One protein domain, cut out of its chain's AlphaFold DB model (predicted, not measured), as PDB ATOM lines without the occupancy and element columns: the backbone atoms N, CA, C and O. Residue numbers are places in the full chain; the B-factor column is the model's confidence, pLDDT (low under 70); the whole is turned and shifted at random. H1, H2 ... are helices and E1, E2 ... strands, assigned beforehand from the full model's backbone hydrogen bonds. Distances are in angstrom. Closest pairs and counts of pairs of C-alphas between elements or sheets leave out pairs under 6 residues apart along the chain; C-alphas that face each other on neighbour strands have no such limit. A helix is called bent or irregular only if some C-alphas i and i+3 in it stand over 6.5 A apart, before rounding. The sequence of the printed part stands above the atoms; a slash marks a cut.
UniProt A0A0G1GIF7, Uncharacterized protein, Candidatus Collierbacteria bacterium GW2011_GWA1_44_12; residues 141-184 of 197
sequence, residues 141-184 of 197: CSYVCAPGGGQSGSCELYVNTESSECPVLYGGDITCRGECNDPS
ATOM      1  N   CYS A 141      16.707 -24.567  28.218       92.00
ATOM      2  CA  CYS A 141      17.566 -23.942  27.241       92.00
ATOM      3  C   CYS A 141      17.128 -22.510  26.978       92.00
ATOM      4  O   CYS A 141      15.954 -22.145  27.088       92.00
ATOM      5  N   SER A 142      18.088 -21.661  26.645       92.31
ATOM      6  CA  SER A 142      17.809 -20.275  26.295       92.31
ATOM      7  C   SER A 142      18.755 -19.806  25.215       92.31
ATOM      8  O   SER A 142      19.933 -20.167  25.197       92.31
ATOM      9  N   TYR A 143      18.217 -18.992  24.314       92.12
ATOM     10  CA  TYR A 143      19.036 -18.263  23.371       92.12
ATOM     11  C   TYR A 143      19.787 -17.165  24.108       92.12
ATOM     12  O   TYR A 143      19.226 -16.458  24.951       92.12
ATOM     13  N   VAL A 144      21.071 -17.057  23.808       93.38
ATOM     14  CA  VAL A 144      21.987 -16.096  24.412       93.38
ATOM     15  C   VAL A 144      22.948 -15.575  23.358       93.38
ATOM     16  O   VAL A 144      23.203 -16.221  22.339       93.38
ATOM     17  N   CYS A 145      23.520 -14.407  23.617       94.38
ATOM     18  CA  CYS A 145      24.564 -13.876  22.761       94.38
ATOM     19  C   CYS A 145      25.904 -14.523  23.113       94.38
ATOM     20  O   CYS A 145      26.406 -14.379  24.228       94.38
ATOM     21  N   ALA A 146      26.491 -15.240  22.157       92.56
ATOM     22  CA  ALA A 146      27.755 -15.935  22.348       92.56
ATOM     23  C   ALA A 146      28.910 -14.948  22.659       92.56
ATOM     24  O   ALA A 146      28.896 -13.806  22.182       92.56
ATOM     25  N   PRO A 147      29.955 -15.381  23.395       87.94
ATOM     26  CA  PRO A 147      31.056 -14.505  23.821       87.94
ATOM     27  C   PRO A 147      31.773 -13.782  22.668       87.94
ATOM     28  O   PRO A 147      32.176 -12.627  22.795       87.94
ATOM     29  N   GLY A 148      31.886 -14.436  21.507       79.69
ATOM     30  CA  GLY A 148      32.514 -13.897  20.295       79.69
ATOM     31  C   GLY A 148      31.596 -13.056  19.399       79.69
ATOM     32  O   GLY A 148      31.890 -12.930  18.215       79.69
ATOM     33  N   GLY A 149      30.473 -12.545  19.922       69.81
ATOM     34  CA  GLY A 149      29.394 -11.935  19.136       69.81
ATOM     35  C   GLY A 149      29.763 -10.721  18.261       69.81
ATOM     36  O   GLY A 149      30.871 -10.182  18.315       69.81
ATOM     37  N   GLY A 150      28.791 -10.257  17.468       64.00
ATOM     38  CA  GLY A 150      28.921  -9.119  16.538       64.00
ATOM     39  C   GLY A 150      28.762  -9.483  15.056       64.00
ATOM     40  O   GLY A 150      28.995  -8.655  14.180       64.00
ATOM     41  N   GLN A 151      28.403 -10.735  14.765       71.38
ATOM     42  CA  GLN A 151      28.176 -11.255  13.415       71.38
ATOM     43  C   GLN A 151      26.815 -11.958  13.317       71.38
ATOM     44  O   GLN A 151      26.207 -12.320  14.331       71.38
ATOM     45  N   SER A 152      26.340 -12.187  12.091       64.56
ATOM     46  CA  SER A 152      25.173 -13.044  11.852       64.56
ATOM     47  C   SER A 152      25.411 -14.429  12.469       64.56
ATOM     48  O   SER A 152      26.451 -15.031  12.221       64.56
ATOM     49  N   GLY A 153      24.470 -14.919  13.282       68.81
ATOM     50  CA  GLY A 153      24.607 -16.192  14.008       68.81
ATOM     51  C   GLY A 153      25.209 -16.090  15.417       68.81
ATOM     52  O   GLY A 153      25.489 -17.114  16.024       68.81
ATOM     53  N   SER A 154      25.382 -14.882  15.969       86.56
ATOM     54  CA  SER A 154      25.865 -14.701  17.356       86.56
ATOM     55  C   SER A 154      24.850 -15.106  18.435       86.56
ATOM     56  O   SER A 154      25.219 -15.175  19.605       86.56
ATOM     57  N   CYS A 155      23.585 -15.312  18.063       91.44
ATOM     58  CA  CYS A 155      22.543 -15.803  18.956       91.44
ATOM     59  C   CYS A 155      22.514 -17.330  18.898       91.44
ATOM     60  O   CYS A 155      22.213 -17.916  17.858       91.44
ATOM     61  N   GLU A 156      22.864 -17.970  20.004       91.19
ATOM     62  CA  GLU A 156      23.045 -19.414  20.081       91.19
ATOM     63  C   GLU A 156      22.281 -19.987  21.271       91.19
ATOM     64  O   GLU A 156      22.062 -19.308  22.275       91.19
ATOM     65  N   LEU A 157      21.895 -21.256  21.166       90.94
ATOM     66  CA  LEU A 157      21.188 -21.954  22.227       90.94
ATOM     67  C   LEU A 157      22.172 -22.529  23.251       90.94
ATOM     68  O   LEU A 157      23.124 -23.218  22.883       90.94
ATOM     69  N   TYR A 158      21.945 -22.226  24.527       91.69
ATOM     70  CA  TYR A 158      22.753 -22.702  25.648       91.69
ATOM     71  C   TYR A 158      21.875 -23.488  26.619       91.69
ATOM     72  O   TYR A 158      20.743 -23.091  26.902       91.69
ATOM     73  N   VAL A 159      22.415 -24.596  27.131       89.25
ATOM     74  CA  VAL A 159      21.720 -25.513  28.048       89.25
ATOM     75  C   VAL A 159      21.956 -25.132  29.509       89.25
ATOM     76  O   VAL A 159      21.091 -25.326  30.355       89.25
ATOM     77  N   ASN A 160      23.128 -24.569  29.814       87.38
ATOM     78  CA  ASN A 160      23.463 -24.075  31.144       87.38
ATOM     79  C   ASN A 160      23.949 -22.627  31.049       87.38
ATOM     80  O   ASN A 160      25.118 -22.347  30.814       87.38
ATOM     81  N   THR A 161      23.040 -21.677  31.207       88.12
ATOM     82  CA  THR A 161      23.364 -20.253  31.056       88.12
ATOM     83  C   THR A 161      24.170 -19.692  32.228       88.12
ATOM     84  O   THR A 161      24.890 -18.706  32.055       88.12
ATOM     85  N   GLU A 162      24.104 -20.339  33.393       88.00
ATOM     86  CA  GLU A 162      24.834 -19.945  34.599       88.00
ATOM     87  C   GLU A 162      26.332 -20.226  34.462       88.00
ATOM     88  O   GLU A 162      27.146 -19.358  34.773       88.00
ATOM     89  N   SER A 163      26.718 -21.385  33.915       90.19
ATOM     90  CA  SER A 163      28.137 -21.728  33.714       90.19
ATOM     91  C   SER A 163      28.836 -20.834  32.680       90.19
ATOM     92  O   SER A 163      30.050 -20.627  32.743       90.19
ATOM     93  N   SER A 164      28.066 -20.268  31.751       90.75
ATOM     94  CA  SER A 164      28.531 -19.282  30.772       90.75
ATOM     95  C   SER A 164      28.489 -17.833  31.268       90.75
ATOM     96  O   SER A 164      28.957 -16.939  30.555       90.75
ATOM     97  N   GLU A 165      27.925 -17.588  32.457       92.62
ATOM     98  CA  GLU A 165      27.710 -16.257  33.037       92.62
ATOM     99  C   GLU A 165      26.999 -15.306  32.055       92.62
ATOM    100  O   GLU A 165      27.446 -14.183  31.805       92.62
ATOM    101  N   CYS A 166      25.914 -15.787  31.439       92.19
ATOM    102  CA  CYS A 166      25.149 -15.026  30.454       92.19
ATOM    103  C   CYS A 166      24.315 -13.915  31.124       92.19
ATOM    104  O   CYS A 166      23.485 -14.223  31.980       92.19
ATOM    105  N   PRO A 167      24.481 -12.637  30.733       93.44
ATOM    106  CA  PRO A 167      23.815 -11.509  31.390       93.44
ATOM    107  C   PRO A 167      22.334 -11.374  31.013       93.44
ATOM    108  O   PRO A 167      21.528 -10.935  31.830       93.44
ATOM    109  N   VAL A 168      21.972 -11.749  29.781       93.06
ATOM    110  CA  VAL A 168      20.608 -11.653  29.244       93.06
ATOM    111  C   VAL A 168      20.231 -12.978  28.594       93.06
ATOM    112  O   VAL A 168      21.024 -13.564  27.855       93.06
ATOM    113  N   LEU A 169      19.009 -13.438  28.869       92.44
ATOM    114  CA  LEU A 169      18.419 -14.639  28.284       92.44
ATOM    115  C   LEU A 169      17.251 -14.242  27.383       92.44
ATOM    116  O   LEU A 169      16.370 -13.486  27.795       92.44
ATOM    117  N   TYR A 170      17.217 -14.784  26.171       90.44
ATOM    118  CA  TYR A 170      16.215 -14.465  25.158       90.44
ATOM    119  C   TYR A 170      15.299 -15.670  24.941       90.44
ATOM    120  O   TYR A 170      15.355 -16.325  23.905       90.44
ATOM    121  N   GLY A 171      14.493 -16.014  25.950       81.94
ATOM    122  CA  GLY A 171      13.618 -17.196  25.926       81.94
ATOM    123  C   GLY A 171      12.896 -17.380  24.583       81.94
ATOM    124  O   GLY A 171      12.154 -16.501  24.156       81.94
ATOM    125  N   GLY A 172      13.169 -18.497  23.900       81.69
ATOM    126  CA  GLY A 172      12.585 -18.854  22.597       81.69
ATOM    127  C   GLY A 172      12.935 -17.961  21.397       81.69
ATOM    128  O   GLY A 172      12.560 -18.291  20.275       81.69
ATOM    129  N   ASP A 173      13.659 -16.857  21.584       89.19
ATOM    130  CA  ASP A 173      13.967 -15.903  20.519       89.19
ATOM    131  C   ASP A 173      15.319 -16.219  19.867       89.19
ATOM    132  O   ASP A 173      16.380 -15.802  20.336       89.19
ATOM    133  N   ILE A 174      15.257 -16.914  18.730       88.62
ATOM    134  CA  ILE A 174      16.415 -17.308  17.911       88.62
ATOM    135  C   ILE A 174      17.249 -16.126  17.390       88.62
ATOM    136  O   ILE A 174      18.373 -16.309  16.922       88.62
ATOM    137  N   THR A 175      16.718 -14.907  17.442       90.75
ATOM    138  CA  THR A 175      17.425 -13.706  16.991       90.75
ATOM    139  C   THR A 175      18.093 -12.954  18.133       90.75
ATOM    140  O   THR A 175      18.854 -12.020  17.871       90.75
ATOM    141  N   CYS A 176      17.814 -13.330  19.389       91.69
ATOM    142  CA  CYS A 176      18.209 -12.579  20.576       91.69
ATOM    143  C   CYS A 176      17.844 -11.092  20.430       91.69
ATOM    144  O   CYS A 176      18.636 -10.211  20.765       91.69
ATOM    145  N   ARG A 177      16.693 -10.812  19.797       92.06
ATOM    146  CA  ARG A 177      16.205  -9.466  19.445       92.06
ATOM    147  C   ARG A 177      17.188  -8.598  18.644       92.06
ATOM    148  O   ARG A 177      17.022  -7.385  18.569       92.06
ATOM    149  N   GLY A 178      18.218  -9.190  18.036       90.50
ATOM    150  CA  GLY A 178      19.293  -8.458  17.359       90.50
ATOM    151  C   GLY A 178      20.274  -7.746  18.302       90.50
ATOM    152  O   GLY A 178      21.079  -6.934  17.849       90.50
ATOM    153  N   GLU A 179      20.248  -8.051  19.600       92.00
ATOM    154  CA  GLU A 179      20.990  -7.323  20.637       92.00
ATOM    155  C   GLU A 179      22.426  -7.840  20.858       92.00
ATOM    156  O   GLU A 179      23.186  -7.272  21.642       92.00
ATOM    157  N   CYS A 180      22.857  -8.876  20.127       92.62
ATOM    158  CA  CYS A 180      24.182  -9.491  20.303       92.62
ATOM    159  C   CYS A 180      25.369  -8.651  19.817       92.62
ATOM    160  O   CYS A 180      26.526  -9.001  20.072       92.62
ATOM    161  N   ASN A 181      25.103  -7.541  19.128       90.44
ATOM    162  CA  ASN A 181      26.140  -6.574  18.787       90.44
ATOM    163  C   ASN A 181      26.649  -5.834  20.025       90.44
ATOM    164  O   ASN A 181      27.827  -5.482  20.049       90.44
ATOM    165  N   ASP A 182      25.824  -5.681  21.062       90.88
ATOM    166  CA  ASP A 182      26.239  -5.089  22.329       90.88
ATOM    167  C   ASP A 182      27.064  -6.099  23.151       90.88
ATOM    168  O   ASP A 182      26.555  -7.171  23.500       90.88
ATOM    169  N   PRO A 183      28.340  -5.808  23.469       90.75
ATOM    170  CA  PRO A 183      29.145  -6.655  24.340       90.75
ATOM    171  C   PRO A 183      28.541  -6.882  25.730       90.75
ATOM    172  O   PRO A 183      28.819  -7.925  26.317       90.75
ATOM    173  N   SER A 184      27.708  -5.970  26.252       92.50
ATOM    174  CA  SER A 184      27.080  -6.144  27.572       92.50
ATOM    175  C   SER A 184      26.077  -7.291  27.618       92.50
ATOM    176  O   SER A 184      25.756  -7.773  28.699       92.50
TER     177      SER A 184
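Overview. This is residues 141 to 184 of the 197 residues of an uncharacterized protein of Candidatus Collierbacteria bacterium GW2011_GWA1_44_12 (UniProt A0A0G1GIF7). Little regular structure: a small hairpin of two short antiparallel strands, E1 and E2, with one short irregular helix, H1, packed beside it and a long loop, residues 159 to 175, between E2 and H1. The 44 printed residues hold E1, E2 and H1 in that order, a mixed class with 14 residues in named elements. The whole is compact and rounded, radius of gyration of the C-alphas 9.1 A, spans 22 by 18 by 13 A.

Along the chain. E1, residues 142 to 145, begins at C-alpha (17.809, -20.275, 26.295) and spans 10.0 A. E2, residues 155 to 158, spans 9.6 A. H1, residues 176 to 181, spans 10.1 A and ends at C-alpha (26.140, -6.574, 18.787); it is irregular, with C-alphas 177 and 180 8.0 A apart.

Arrangement. In the hairpin, E1 and E2 run at 134 degrees; N 144 and O 156 are within hydrogen-bond range, 2.9 A. The closest C-alphas of E1 and H1 are Cys 145 and Cys 180, 5.0 A; of E2 and H1, Cys 155 and Cys 176, 5.6 A. In H1, 0 of 2 O i to N i+4 pairs and 1 of 3 O i to N i+3 pairs are within range.

Size, cuts and confidence. The printed part has no cut. The farthest C-alphas, Ser 152 and Glu 162, are 23.8 A apart. The link E2 to H1 is long, 17 residues. Residues 149 to 150 and 152 to 153 have pLDDT under 70.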